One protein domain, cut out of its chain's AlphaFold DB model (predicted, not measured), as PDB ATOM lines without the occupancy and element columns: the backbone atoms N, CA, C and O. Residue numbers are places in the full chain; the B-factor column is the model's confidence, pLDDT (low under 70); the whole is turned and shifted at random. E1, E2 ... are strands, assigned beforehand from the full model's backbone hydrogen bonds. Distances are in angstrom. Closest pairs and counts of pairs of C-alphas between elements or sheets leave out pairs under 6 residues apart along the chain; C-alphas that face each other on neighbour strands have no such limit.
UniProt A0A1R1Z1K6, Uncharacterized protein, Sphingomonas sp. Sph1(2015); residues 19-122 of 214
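This is residues 19 to 122 of the 214 residues of an uncharacterized protein of Sphingomonas sp. Sph1(2015) (UniProt A0A1R1Z1K6). One antiparallel sheet of eight strands, E1 to E8 in chain order, curls round into a small, nearly closed barrel, its edge strands E1 and E8 coming close to each other at Gly 21 and Leu 120, whose C-alphas are 4.7 A apart, without pairing as neighbours. The long, bent strands E5 and E6 make the turn from E1 to E4 towards E7 and E8. The printed part has 104 residues and no named helix; the class is all strand. It is compact, with a radius of gyration of the C-alphas of 12.9 A and spans of 33 by 27 by 27 A.

E1, residues 19 to 22, begins at C-alpha 19 (83.739, 87.313, 108.497). E2, residues 25 to 32, is 23.5 A long, E3, residues 37 to 44, 23.6 A, and E4, residues 47 to 54, 23.0 A. E5, residues 69 to 76, 21.6 A, bends by 50 degrees at residue 73. E6, residues 79 to 89, 25.1 A, bends by 86 degrees at residue 82. E7 is residues 99 to 104; E8, residues 118 to 121, ends at C-alpha 121 (86.063, 90.058, 100.648).

The sheet is a meander, each strand the antiparallel neighbour of the one before, and a folded sheet, bent back on itself: E1 to E5 face E7 and E8, with E6 as the hinge. N 30 and O 39 of hairpin E2 and E3 are 2.8 A apart, within hydrogen-bond range; so are N 72 and O 86 of hairpin E5 and E6, 2.8 A. The closest C-alphas of E1 and E8 are those of Gly 21 and Leu 120, 4.7 A. E3 and E7 are apart.

The C-alphas farthest apart, Ala 64 and Asp 78, are 36.3 A apart. The printed part has no cut. Links E4 to E5 and E7 to E8 are long. pLDDT is under 70 at residues 23 to 24, 61 to 67 and 93 to 94.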
ATOM      1  N   THR A  19      83.915  85.859 108.468       82.12
ATOM      2  CA  THR A  19      83.739  87.313 108.497       82.12
ATOM      3  C   THR A  19      84.186  87.856 107.144       82.12
ATOM      4  O   THR A  19      85.211  87.427 106.616       82.12
ATOM      5  N   PHE A  20      83.423  88.783 106.580       86.38
ATOM      6  CA  PHE A  20      83.673  89.411 105.288       86.38
ATOM      7  C   PHE A  20      83.557  90.931 105.419       86.38
ATOM      8  O   PHE A  20      82.742  91.417 106.198       86.38
ATOM      9  N   GLY A  21      84.330  91.672 104.635       85.12
ATOM     10  CA  GLY A  21      84.362  93.127 104.615       85.12
ATOM     11  C   GLY A  21      85.285  93.743 105.665       85.12
ATOM     12  O   GLY A  21      85.893  93.062 106.486       85.12
ATOM     13  N   GLU A  22      85.388  95.066 105.630       76.06
ATOM     14  CA  GLU A  22      86.292  95.859 106.465       76.06
ATOM     15  C   GLU A  22      85.541  96.597 107.590       76.06
ATOM     16  O   GLU A  22      84.303  96.650 107.589       76.06
ATOM     17  N   PRO A  23      86.252  97.196 108.569       65.38
ATOM     18  CA  PRO A  23      85.631  98.084 109.548       65.38
ATOM     19  C   PRO A  23      84.800  99.186 108.867       65.38
ATOM     20  O   PRO A  23      85.332 100.025 108.148       65.38
ATOM     21  N   GLY A  24      83.483  99.186 109.103       65.69
ATOM     22  CA  GLY A  24      82.523 100.097 108.456       65.69
ATOM     23  C   GLY A  24      81.592  99.431 107.435       65.69
ATOM     24  O   GLY A  24      80.650 100.077 106.978       65.69
ATOM     25  N   GLY A  25      81.816  98.154 107.120       80.88
ATOM     26  CA  GLY A  25      80.992  97.350 106.221       80.88
ATOM     27  C   GLY A  25      81.325  95.875 106.345       80.88
ATOM     28  O   GLY A  25      81.943  95.318 105.445       80.88
ATOM     29  N   SER A  26      80.918  95.243 107.446       84.31
ATOM     30  CA  SER A  26      81.288  93.858 107.753       84.31
ATOM     31  C   SER A  26      80.082  92.929 107.841       84.31
ATOM     32  O   SER A  26      79.087  93.255 108.488       84.31
ATOM     33  N   LEU A  27      80.194  91.750 107.240       87.62
ATOM     34  CA  LEU A  27      79.262  90.638 107.363       87.62
ATOM     35  C   LEU A  27      79.895  89.532 108.202       87.62
ATOM     36  O   LEU A  27      81.022  89.121 107.944       87.62
ATOM     37  N   MET A  28      79.130  88.972 109.130       84.44
ATOM     38  CA  MET A  28      79.449  87.682 109.738       84.44
ATOM     39  C   MET A  28      78.419  86.645 109.309       84.44
ATOM     40  O   MET A  28      77.220  86.910 109.372       84.44
ATOM     41  N   ILE A  29      78.891  85.467 108.901       86.69
ATOM     42  CA  ILE A  29      78.082  84.303 108.530       86.69
ATOM     43  C   ILE A  29      78.490  83.131 109.412       86.69
ATOM     44  O   ILE A  29      79.678  82.838 109.528       86.69
ATOM     45  N   ALA A  30      77.507  82.443 109.986       83.88
ATOM     46  CA  ALA A  30      77.646  81.162 110.660       83.88
ATOM     47  C   ALA A  30      76.901  80.066 109.911       83.88
ATOM     48  O   ALA A  30      75.711  80.198 109.629       83.88
ATOM     49  N   VAL A  31      77.597  78.964 109.650       85.25
ATOM     50  CA  VAL A  31      77.068  77.777 108.982       85.25
ATOM     51  C   VAL A  31      76.918  76.661 110.006       85.25
ATOM     52  O   VAL A  31      77.881  76.229 110.635       85.25
ATOM     53  N   ASN A  32      75.696  76.165 110.165       83.56
ATOM     54  CA  ASN A  32      75.399  74.987 110.963       83.56
ATOM     55  C   ASN A  32      75.117  73.809 110.032       83.56
ATOM     56  O   ASN A  32      73.991  73.609 109.567       83.56
ATOM     57  N   GLY A  33      76.163  73.027 109.769       81.31
ATOM     58  CA  GLY A  33      76.065  71.881 108.881       81.31
ATOM     59  C   GLY A  33      75.118  70.786 109.387       81.31
ATOM     60  O   GLY A  33      74.424  70.169 108.581       81.31
ATOM     61  N   GLU A  34      75.041  70.574 110.700       81.12
ATOM     62  CA  GLU A  34      74.148  69.573 111.301       81.12
ATOM     63  C   GLU A  34      72.678  69.978 111.160       81.12
ATOM     64  O   GLU A  34      71.836  69.157 110.812       81.12
ATOM     65  N   ALA A  35      72.371  71.260 111.376       80.31
ATOM     66  CA  ALA A  35      71.014  71.792 111.260       80.31
ATOM     67  C   ALA A  35      70.606  72.138 109.818       80.31
ATOM     68  O   ALA A  35      69.474  72.561 109.599       80.31
ATOM     69  N   GLY A  36      71.522  72.032 108.848       86.50
ATOM     70  CA  GLY A  36      71.254  72.409 107.459       86.50
ATOM     71  C   GLY A  36      70.884  73.887 107.296       86.50
ATOM     72  O   GLY A  36      70.075  74.218 106.432       86.50
ATOM     73  N   ARG A  37      71.423  74.777 108.138       89.50
ATOM     74  CA  ARG A  37      71.034  76.195 108.209       89.50
ATOM     75  C   ARG A  37      72.242  77.116 108.323       89.50
ATOM     76  O   ARG A  37      73.289  76.716 108.827       89.50
ATOM     77  N   PHE A  38      72.077  78.363 107.906       89.56
ATOM     78  CA  PHE A  38      73.023  79.437 108.174       89.56
ATOM     79  C   PHE A  38      72.314  80.652 108.762       89.56
ATOM     80  O   PHE A  38      71.101  80.824 108.646       89.56
ATOM     81  N   SER A  39      73.097  81.497 109.411       88.81
ATOM     82  CA  SER A  39      72.656  82.782 109.940       88.81
ATOM     83  C   SER A  39      73.759  83.807 109.769       88.81
ATOM     84  O   SER A  39      74.930  83.459 109.613       88.81
ATOM     85  N   GLY A  40      73.398  85.080 109.800       87.62
ATOM     86  CA  GLY A  40      74.370  86.142 109.676       87.62
ATOM     87  C   GLY A  40      73.861  87.488 110.131       87.62
ATOM     88  O   GLY A  40      72.685  87.667 110.453       87.62
ATOM     89  N   TYR A  41      74.775  88.444 110.156       88.50
ATOM     90  CA  TYR A  41      74.445  89.844 110.360       88.50
ATOM     91  C   TYR A  41      75.467  90.729 109.658       88.50
ATOM     92  O   TYR A  41      76.677  90.504 109.757       88.50
ATOM     93  N   TYR A  42      74.945  91.711 108.931       89.62
ATOM     94  CA  TYR A  42      75.696  92.733 108.224       89.62
ATOM     95  C   TYR A  42      75.577  94.074 108.949       89.62
ATOM     96  O   TYR A  42      74.469  94.511 109.277       89.62
ATOM     97  N   ASP A  43      76.716  94.737 109.136       85.94
ATOM     98  CA  ASP A  43      76.820  96.099 109.652       85.94
ATOM     99  C   ASP A  43      77.664  96.978 108.722       85.94
ATOM    100  O   ASP A  43      78.895  96.926 108.729       85.94
ATOM    101  N   GLY A  44      76.975  97.785 107.914       84.88
ATOM    102  CA  GLY A  44      77.530  98.847 107.074       84.88
ATOM    103  C   GLY A  44      77.172 100.246 107.568       84.88
ATOM    104  O   GLY A  44      76.966 101.165 106.769       84.88
ATOM    105  N   GLY A  45      76.970 100.412 108.880       83.81
ATOM    106  CA  GLY A  45      76.559 101.675 109.488       83.81
ATOM    107  C   GLY A  45      75.089 102.003 109.225       83.81
ATOM    108  O   GLY A  45      74.230 101.756 110.070       83.81
ATOM    109  N   ARG A  46      74.774 102.588 108.062       85.94
ATOM    110  CA  ARG A  46      73.377 102.907 107.698       85.94
ATOM    111  C   ARG A  46      72.608 101.685 107.207       85.94
ATOM    112  O   ARG A  46      71.416 101.595 107.471       85.94
ATOM    113  N   CYS A  47      73.289 100.758 106.539       89.88
ATOM    114  CA  CYS A  47      72.726  99.478 106.125       89.88
ATOM    115  C   CYS A  47      73.040  98.425 107.187       89.88
ATOM    116  O   CYS A  47      74.204  98.077 107.377       89.88
ATOM    117  N   ARG A  48      72.019  97.937 107.895       88.88
ATOM    118  CA  ARG A  48      72.174  96.917 108.940       88.88
ATOM    119  C   ARG A  48      71.046  95.908 108.856       88.88
ATOM    120  O   ARG A  48      69.879  96.298 108.841       88.88
ATOM    121  N   PHE A  49      71.388  94.627 108.837       90.88
ATOM    122  CA  PHE A  49      70.395  93.562 108.852       90.88
ATOM    123  C   PHE A  49      70.948  92.246 109.376       90.88
ATOM    124  O   PHE A  49      72.110  91.913 109.157       90.88
ATOM    125  N   ALA A  50      70.094  91.493 110.062       89.94
ATOM    126  CA  ALA A  50      70.324  90.086 110.353       89.94
ATOM    127  C   ALA A  50      69.696  89.233 109.246       89.94
ATOM    128  O   ALA A  50      68.812  89.705 108.533       89.94
ATOM    129  N   LEU A  51      70.180  88.005 109.088       92.62
ATOM    130  CA  LEU A  51      69.675  87.069 108.091       92.62
ATOM    131  C   LEU A  51      69.751  85.621 108.570       92.62
ATOM    132  O   LEU A  51      70.575  85.274 109.424       92.62
ATOM    133  N   ARG A  52      68.919  84.766 107.978       91.56
ATOM    134  CA  ARG A  52      68.922  83.312 108.169       91.56
ATOM    135  C   ARG A  52      68.446  82.599 106.915       91.56
ATOM    136  O   ARG A  52      67.559  83.092 106.229       91.56
ATOM    137  N   GLY A  53      68.974  81.414 106.654       91.88
ATOM    138  CA  GLY A  53      68.539  80.610 105.517       91.88
ATOM    139  C   GLY A  53      68.852  79.132 105.692       91.88
ATOM    140  O   GLY A  53      69.540  78.719 106.633       91.88
ATOM    141  N   SER A  54      68.324  78.316 104.787       91.19
ATOM    142  CA  SER A  54      68.681  76.903 104.670       91.19
ATOM    143  C   SER A  54      69.955  76.733 103.850       91.19
ATOM    144  O   SER A  54      70.170  77.450 102.881       91.19
ATOM    145  N   LEU A  55      70.760  75.720 104.157       89.19
ATOM    146  CA  LEU A  55      71.912  75.309 103.345       89.19
ATOM    147  C   LEU A  55      71.486  74.498 102.108       89.19
ATOM    148  O   LEU A  55      72.106  73.490 101.773       89.19
ATOM    149  N   VAL A  56      70.396  74.923 101.468       89.25
ATOM    150  CA  VAL A  56      69.904  74.386 100.202       89.25
ATOM    151  C   VAL A  56      70.293  75.400  99.129       89.25
ATOM    152  O   VAL A  56      69.768  76.516  99.157       89.25
ATOM    153  N   PRO A  57      71.243  75.066  98.242       86.44
ATOM    154  CA  PRO A  57      71.676  75.990  97.211       86.44
ATOM    155  C   PRO A  57      70.568  76.208  96.180       86.44
ATOM    156  O   PRO A  57      69.821  75.288  95.841       86.44
ATOM    157  N   ILE A  58      70.508  77.423  95.649       85.44
ATOM    158  CA  ILE A  58      69.680  77.800  94.508       85.44
ATOM    159  C   ILE A  58      70.557  78.087  93.289       85.44
ATOM    160  O   ILE A  58      71.711  78.508  93.412       85.44
ATOM    161  N   SER A  59      69.991  77.903  92.098       76.75
ATOM    162  CA  SER A  59      70.585  78.419  90.868       76.75
ATOM    163  C   SER A  59      70.276  79.905  90.749       76.75
ATOM    164  O   SER A  59      69.118  80.315  90.768       76.75
ATOM    165  N   VAL A  60      71.307  80.729  90.588       72.12
ATOM    166  CA  VAL A  60      71.115  82.160  90.350       72.12
ATOM    167  C   VAL A  60      70.945  82.368  88.844       72.12
ATOM    168  O   VAL A  60      71.884  82.745  88.150       72.12
ATOM    169  N   GLU A  61      69.743  82.097  88.323       60.75
ATOM    170  CA  GLU A  61      69.424  82.091  86.875       60.75
ATOM    171  C   GLU A  61      69.844  83.372  86.138       60.75
ATOM    172  O   GLU A  61      70.173  83.351  84.953       60.75
ATOM    173  N   ARG A  62      69.880  84.505  86.851       60.28
ATOM    174  CA  ARG A  62      70.281  85.803  86.297       60.28
ATOM    175  C   ARG A  62      71.770  85.869  85.920       60.28
ATOM    176  O   ARG A  62      72.155  86.745  85.149       60.28
ATOM    177  N   PHE A  63      72.601  84.957  86.427       56.94
ATOM    178  CA  PHE A  63      74.023  84.875  86.117       56.94
ATOM    179  C   PHE A  63      74.390  83.434  85.758       56.94
ATOM    180  O   PHE A  63      74.805  82.660  86.613       56.94
ATOM    181  N   ALA A  64      74.336  83.097  84.467       52.91
ATOM    182  CA  ALA A  64      74.759  81.804  83.905       52.91
ATOM    183  C   ALA A  64      76.217  81.379  84.240       52.91
ATOM    184  O   ALA A  64      76.672  80.324  83.809       52.91
ATOM    185  N   VAL A  65      76.955  82.206  84.988       54.22
ATOM    186  CA  VAL A  65      78.361  82.048  85.375       54.22
ATOM    187  C   VAL A  65      78.519  81.677  86.863       54.22
ATOM    188  O   VAL A  65      79.579  81.187  87.246       54.22
ATOM    189  N   TYR A  66      77.498  81.870  87.712       64.06
ATOM    190  CA  TYR A  66      77.590  81.603  89.156       64.06
ATOM    191  C   TYR A  66      76.753  80.369  89.525       64.06
ATOM    192  O   TYR A  66      75.526  80.450  89.554       64.06
ATOM    193  N   PRO A  67      77.393  79.216  89.791       62.59
ATOM    194  CA  PRO A  67      76.693  77.935  89.892       62.59
ATOM    195  C   PRO A  67      75.861  77.785  91.172       62.59
ATOM    196  O   PRO A  67      75.069  76.851  91.266       62.59
ATOM    197  N   GLU A  68      76.043  78.672  92.155       80.62
ATOM    198  CA  GLU A  68      75.494  78.499  93.496       80.62
ATOM    199  C   GLU A  68      75.180  79.839  94.170       80.62
ATOM    200  O   GLU A  68      76.025  80.737  94.249       80.62
ATOM    201  N   GLY A  69      73.956  79.952  94.677       88.50
ATOM    202  CA  GLY A  69      73.530  80.988  95.604       88.50
ATOM    203  C   GLY A  69      72.700  80.397  96.738       88.50
ATOM    204  O   GLY A  69      72.365  79.216  96.734       88.50
ATOM    205  N   TYR A  70      72.338  81.230  97.702       91.50
ATOM    206  CA  TYR A  70      71.456  80.882  98.808       91.50
ATOM    207  C   TYR A  70      70.425  81.981  98.984       91.50
ATOM    208  O   TYR A  70      70.750  83.167  98.888       91.50
ATOM    209  N   GLU A  71      69.200  81.582  99.292       92.38
ATOM    210  CA  GLU A  71      68.177  82.503  99.764       92.38
ATOM    211  C   GLU A  71      68.140  82.501 101.286       92.38
ATOM    212  O   GLU A  71      68.282  81.474 101.957       92.38
ATOM    213  N   ALA A  72      67.958  83.693 101.828       94.00
ATOM    214  CA  ALA A  72      67.759  83.932 103.233       94.00
ATOM    215  C   ALA A  72      66.586  84.880 103.432       94.00
ATOM    216  O   ALA A  72      66.302  85.751 102.610       94.00
ATOM    217  N   GLU A  73      65.959  84.756 104.587       93.56
ATOM    218  CA  GLU A  73      65.137  85.809 105.141       93.56
ATOM    219  C   GLU A  73      66.038  86.764 105.924       93.56
ATOM    220  O   GLU A  73      66.826  86.339 106.775       93.56
ATOM    221  N   GLY A  74      65.934  88.053 105.628       92.75
ATOM    222  CA  GLY A  74      66.596  89.129 106.344       92.75
ATOM    223  C   GLY A  74      65.605  90.002 107.099       92.75
ATOM    224  O   GLY A  74      64.443  90.115 106.721       92.75
ATOM    225  N   TRP A  75      66.069  90.640 108.170       91.75
ATOM    226  CA  TRP A  75      65.305  91.635 108.921       91.75
ATOM    227  C   TRP A  75      66.223  92.716 109.487       91.75
ATOM    228  O   TRP A  75      67.410  92.498 109.753       91.75
ATOM    229  N   VAL A  76      65.669  93.908 109.706       89.06
ATOM    230  CA  VAL A  76      66.379  94.973 110.426       89.06
ATOM    231  C   VAL A  76      66.278  94.661 111.922       89.06
ATOM    232  O   VAL A  76      65.164  94.498 112.407       89.06
ATOM    233  N   PRO A  77      67.379  94.593 112.696       83.12
ATOM    234  CA  PRO A  77      67.297  94.195 114.102       83.12
ATOM    235  C   PRO A  77      66.351  95.073 114.927       83.12
ATOM    236  O   PRO A  77      65.586  94.558 115.735       83.12
ATOM    237  N   ASP A  78      66.361  96.384 114.674       82.94
ATOM    238  CA  ASP A  78      65.492  97.361 115.339       82.94
ATOM    239  C   ASP A  78      64.004  97.235 114.927       82.94
ATOM    240  O   ASP A  78      63.132  97.743 115.630       82.94
ATOM    241  N   HIS A  79      63.717  96.536 113.822       85.50
ATOM    242  CA  HIS A  79      62.385  96.293 113.252       85.50
ATOM    243  C   HIS A  79      62.249  94.830 112.785       85.50
ATOM    244  O   HIS A  79      62.173  94.569 111.580       85.50
ATOM    245  N   PRO A  80      62.281  93.857 113.714       82.75
ATOM    246  CA  PRO A  80      62.308  92.427 113.395       82.75
ATOM    247  C   PRO A  80      61.027  91.926 112.714       82.75
ATOM    248  O   PRO A  80      61.026  90.854 112.122       82.75
ATOM    249  N   GLU A  81      59.943  92.698 112.775       85.00
ATOM    250  CA  GLU A  81      58.708  92.471 112.026       85.00
ATOM    251  C   GLU A  81      58.838  92.765 110.522       85.00
ATOM    252  O   GLU A  81      57.995  92.345 109.735       85.00
ATOM    253  N   ARG A  82      59.873  93.506 110.107       86.31
ATOM    254  CA  ARG A  82      60.106  93.887 108.709       86.31
ATOM    255  C   ARG A  82      61.077  92.913 108.061       86.31
ATOM    256  O   ARG A  82      62.288  93.152 108.044       86.31
ATOM    257  N   VAL A  83      60.520  91.833 107.530       91.12
ATOM    258  CA  VAL A  83      61.265  90.804 106.805       91.12
ATOM    259  C   VAL A  83      61.402  91.137 105.318       91.12
ATOM    260  O   VAL A  83      60.553  91.809 104.728       91.12
ATOM    261  N   PHE A  84      62.489  90.682 104.706       93.06
ATOM    262  CA  PHE A  84      62.773  90.836 103.279       93.06
ATOM    263  C   PHE A  84      63.670  89.692 102.791       93.06
ATOM    264  O   PHE A  84      64.460  89.159 103.569       93.06
ATOM    265  N   PRO A  85      63.600  89.314 101.506       94.06
ATOM    266  CA  PRO A  85      64.492  88.298 100.961       94.06
ATOM    267  C   PRO A  85      65.922  88.834 100.854       94.06
ATOM    268  O   PRO A  85      66.139  90.008 100.552       94.06
ATOM    269  N   VAL A  86      66.907  87.970 101.059       95.06
ATOM    270  CA  VAL A  86      68.327  88.243 100.829       95.06
ATOM    271  C   VAL A  86      68.890  87.115  99.984       95.06
ATOM    272  O   VAL A  86      68.823  85.954 100.381       95.06
ATOM    273  N   THR A  87      69.491  87.450  98.848       93.75
ATOM    274  CA  THR A  87      70.244  86.475  98.053       93.75
ATOM    275  C   THR A  87      71.728  86.603  98.367       93.75
ATOM    276  O   THR A  87      72.276  87.708  98.384       93.75
ATOM    277  N   LEU A  88      72.381  85.470  98.626       93.06
ATOM    278  CA  LEU A  88      73.814  85.368  98.886       93.06
ATOM    279  C   LEU A  88      74.466  84.512  97.807       93.06
ATOM    280  O   LEU A  88      74.093  83.358  97.627       93.06
ATOM    281  N   TYR A  89      75.482  85.020  97.127       90.56
ATOM    282  CA  TYR A  89      76.215  84.251  96.118       90.56
ATOM    283  C   TYR A  89      77.684  84.655  96.071       90.56
ATOM    284  O   TYR A  89      78.088  85.611  96.728       90.56
ATOM    285  N   SER A  90      78.506  83.922  95.325       85.81
ATOM    286  CA  SER A  90      79.876  84.343  95.032       85.81
ATOM    287  C   SER A  90      80.075  84.575  93.541       85.81
ATOM    288  O   SER A  90      79.472  83.895  92.717       85.81
ATOM    289  N   GLN A  91      80.967  85.509  93.207       80.75
ATOM    290  CA  GLN A  91      81.307  85.864  91.832       80.75
ATOM    291  C   GLN A  91      82.624  85.245  91.337       80.75
ATOM    292  O   GLN A  91      82.988  85.451  90.182       80.75
ATOM    293  N   VAL A  92      83.349  84.508  92.189       74.25
ATOM    294  CA  VAL A  92      84.703  83.990  91.899       74.25
ATOM    295  C   VAL A  92      84.866  82.503  92.263       74.25
ATOM    296  O   VAL A  92      84.063  81.980  93.047       74.25
ATOM    297  N   PRO A  93      85.897  81.811  91.731       61.53
ATOM    298  CA  PRO A  93      86.220  80.422  92.082       61.53
ATOM    299  C   PRO A  93      86.503  80.232  93.584       61.53
ATOM    300  O   PRO A  93      87.077  81.109  94.219       61.53
ATOM    301  N   ASN A  94      86.133  79.079  94.163       65.94
ATOM    302  CA  ASN A  94      86.163  78.840  95.625       65.94
ATOM    303  C   ASN A  94      85.414  79.917  96.426       65.94
ATOM    304  O   ASN A  94      85.796  80.293  97.534       65.94
ATOM    305  N   GLY A  95      84.336  80.405  95.826       72.69
ATOM    306  CA  GLY A  95      83.740  81.695  96.077       72.69
ATOM    307  C   GLY A  95      83.627  82.159  97.517       72.69
ATOM    308  O   GLY A  95      84.297  83.107  97.911       72.69
ATOM    309  N   TYR A  96      82.850  81.453  98.332       80.12
ATOM    310  CA  TYR A  96      82.612  81.846  99.724       80.12
ATOM    311  C   TYR A  96      83.833  81.703 100.643       80.12
ATOM    312  O   TYR A  96      83.791  82.149 101.791       80.12
ATOM    313  N   ARG A  97      84.934  81.093 100.180       79.19
ATOM    314  CA  ARG A  97      86.220  81.140 100.896       79.19
ATOM    315  C   ARG A  97      86.946  82.468 100.688       79.19
ATOM    316  O   ARG A  97      87.848  82.766 101.460       79.19
ATOM    317  N   GLN A  98      86.577  83.249  99.673       84.00
ATOM    318  CA  GLN A  98      87.261  84.492  99.309       84.00
ATOM    319  C   GLN A  98      86.359  85.714  99.393       84.00
ATOM    320  O   GLN A  98      86.813  86.753  99.848       84.00
ATOM    321  N   GLN A  99      85.095  85.597  98.996       88.81
ATOM    322  CA  GLN A  99      84.161  86.713  98.968       88.81
ATOM    323  C   GLN A  99      82.711  86.250  99.057       88.81
ATOM    324  O   GLN A  99      82.374  85.091  98.818       88.81
ATOM    325  N   ILE A 100      81.833  87.196  99.345       90.62
ATOM    326  CA  ILE A 100      80.395  86.986  99.327       90.62
ATOM    327  C   ILE A 100      79.697  88.230  98.800       90.62
ATOM    328  O   ILE A 100      80.011  89.356  99.179       90.62
ATOM    329  N   THR A 101      78.744  88.014  97.910       92.44
ATOM    330  CA  THR A 101      77.871  89.040  97.358       92.44
ATOM    331  C   THR A 101      76.503  88.923  98.003       92.44
ATOM    332  O   THR A 101      75.959  87.826  98.130       92.44
ATOM    333  N   LEU A 102      75.960  90.063  98.416       93.94
ATOM    334  CA  LEU A 102      74.657  90.195  99.051       93.94
ATOM    335  C   LEU A 102      73.743  91.053  98.182       93.94
ATOM    336  O   LEU A 102      74.124  92.151  97.773       93.94
ATOM    337  N   GLU A 103      72.518  90.583  97.973       93.88
ATOM    338  CA  GLU A 103      71.411  91.344  97.387       93.88
ATOM    339  C   GLU A 103      70.251  91.391  98.393       93.88
ATOM    340  O   GLU A 103      69.428  90.472  98.431       93.88
ATOM    341  N   PRO A 104      70.189  92.413  99.271       92.94
ATOM    342  CA  PRO A 104      69.119  92.521 100.251       92.94
ATOM    343  C   PRO A 104      67.889  93.199  99.640       92.94
ATOM    344  O   PRO A 104      67.868  94.411  99.420       92.94
ATOM    345  N   GLY A 105      66.835  92.423  99.426       85.50
ATOM    346  CA  GLY A 105      65.529  92.897  98.993       85.50
ATOM    347  C   GLY A 105      65.470  93.409  97.549       85.50
ATOM    348  O   GLY A 105      66.431  93.907  96.954       85.50
ATOM    349  N   GLY A 106      64.269  93.331  96.983       79.69
ATOM    350  CA  GLY A 106      63.947  93.910  95.683       79.69
ATOM    351  C   GLY A 106      63.655  95.409  95.766       79.69
ATOM    352  O   GLY A 106      63.761  96.049  96.818       79.69
ATOM    353  N   SER A 107      63.250  95.990  94.636       71.31
ATOM    354  CA  SER A 107      62.693  97.347  94.631       71.31
ATOM    355  C   SER A 107      61.466  97.391  95.553       71.31
ATOM    356  O   SER A 107      60.524  96.632  95.348       71.31
ATOM    357  N   GLY A 108      61.499  98.231  96.592       77.38
ATOM    358  CA  GLY A 108      60.403  98.397  97.559       77.38
ATOM    359  C   GLY A 108      60.501  97.576  98.854       77.38
ATOM    360  O   GLY A 108      59.858  97.948  99.828       77.38
ATOM    361  N   THR A 109      61.329  96.527  98.914       84.31
ATOM    362  CA  THR A 109      61.526  95.703 100.134       84.31
ATOM    363  C   THR A 109      62.937  95.787 100.714       84.31
ATOM    364  O   THR A 109      63.217  95.223 101.767       84.31
ATOM    365  N   ARG A 110      63.838  96.515 100.045       90.19
ATOM    366  CA  ARG A 110      65.222  96.709 100.483       90.19
ATOM    367  C   ARG A 110      65.319  97.414 101.842       90.19
ATOM    368  O   ARG A 110      64.621  98.411 102.053       90.19
ATOM    369  N   PRO A 111      66.241  96.995 102.728       89.12
ATOM    370  CA  PRO A 111      66.427  97.663 104.008       89.12
ATOM    371  C   PRO A 111      66.958  99.090 103.829       89.12
ATOM    372  O   PRO A 111      67.713  99.361 102.885       89.12
ATOM    373  N   PRO A 112      66.614 100.016 104.739       87.25
ATOM    374  CA  PRO A 112      67.064 101.398 104.654       87.25
ATOM    375  C   PRO A 112      68.588 101.511 104.538       87.25
ATOM    376  O   PRO A 112      69.331 100.852 105.259       87.25
ATOM    377  N   GLY A 113      69.053 102.367 103.625       88.69
ATOM    378  CA  GLY A 113      70.478 102.647 103.443       88.69
ATOM    379  C   GLY A 113      71.286 101.536 102.768       88.69
ATOM    380  O   GLY A 113      72.482 101.731 102.566       88.69
ATOM    381  N   CYS A 114      70.675 100.404 102.406       92.19
ATOM    382  CA  CYS A 114      71.375  99.321 101.723       92.19
ATOM    383  C   CYS A 114      71.492  99.562 100.209       92.19
ATOM    384  O   CYS A 114      70.524 100.006  99.580       92.19
ATOM    385  N   PRO A 115      72.647  99.242  99.592       91.56
ATOM    386  CA  PRO A 115      72.741  99.139  98.142       91.56
ATOM    387  C   PRO A 115      71.909  97.955  97.634       91.56
ATOM    388  O   PRO A 115      71.597  97.033  98.385       91.56
ATOM    389  N   SER A 116      71.560  97.965  96.345       91.12
ATOM    390  CA  SER A 116      70.870  96.831  95.704       91.12
ATOM    391  C   SER A 116      71.691  95.552  95.709       91.12
ATOM    392  O   SER A 116      71.123  94.468  95.747       91.12
ATOM    393  N   ARG A 117      73.012  95.704  95.651       92.38
ATOM    394  CA  ARG A 117      73.984  94.627  95.621       92.38
ATOM    395  C   ARG A 117      75.330  95.143  96.093       92.38
ATOM    396  O   ARG A 117      75.710  96.257  95.732       92.38
ATOM    397  N   PHE A 118      76.065  94.323  96.825       92.25
ATOM    398  CA  PHE A 118      77.448  94.607  97.197       92.25
ATOM    399  C   PHE A 118      78.218  93.315  97.466       92.25
ATOM    400  O   PHE A 118      77.631  92.318  97.881       92.25
ATOM    401  N   THR A 119      79.525  93.351  97.221       92.31
ATOM    402  CA  THR A 119      80.446  92.226  97.423       92.31
ATOM    403  C   THR A 119      81.421  92.573  98.537       92.31
ATOM    404  O   THR A 119      81.862  93.716  98.639       92.31
ATOM    405  N   LEU A 120      81.719  91.594  99.384       91.25
ATOM    406  CA  LEU A 120      82.617  91.711 100.524       91.25
ATOM    407  C   LEU A 120      83.679  90.618 100.444       91.25
ATOM    408  O   LEU A 120      83.334  89.441 100.320       91.25
ATOM    409  N   ASP A 121      84.943  90.998 100.590       89.44
ATOM    410  CA  ASP A 121      86.063  90.058 100.648       89.44
ATOM    411  C   ASP A 121      86.200  89.452 102.045       89.44
ATOM    412  O   ASP A 121      85.821  90.059 103.044       89.44
ATOM    413  N   ARG A 122      86.741  88.242 102.158       86.00
ATOM    414  CA  ARG A 122      86.902  87.563 103.445       86.00
ATOM    415  C   ARG A 122      87.930  88.287 104.314       86.00
ATOM    416  O   ARG A 122      89.094  88.427 103.947       86.00
TER     417      ARG A 122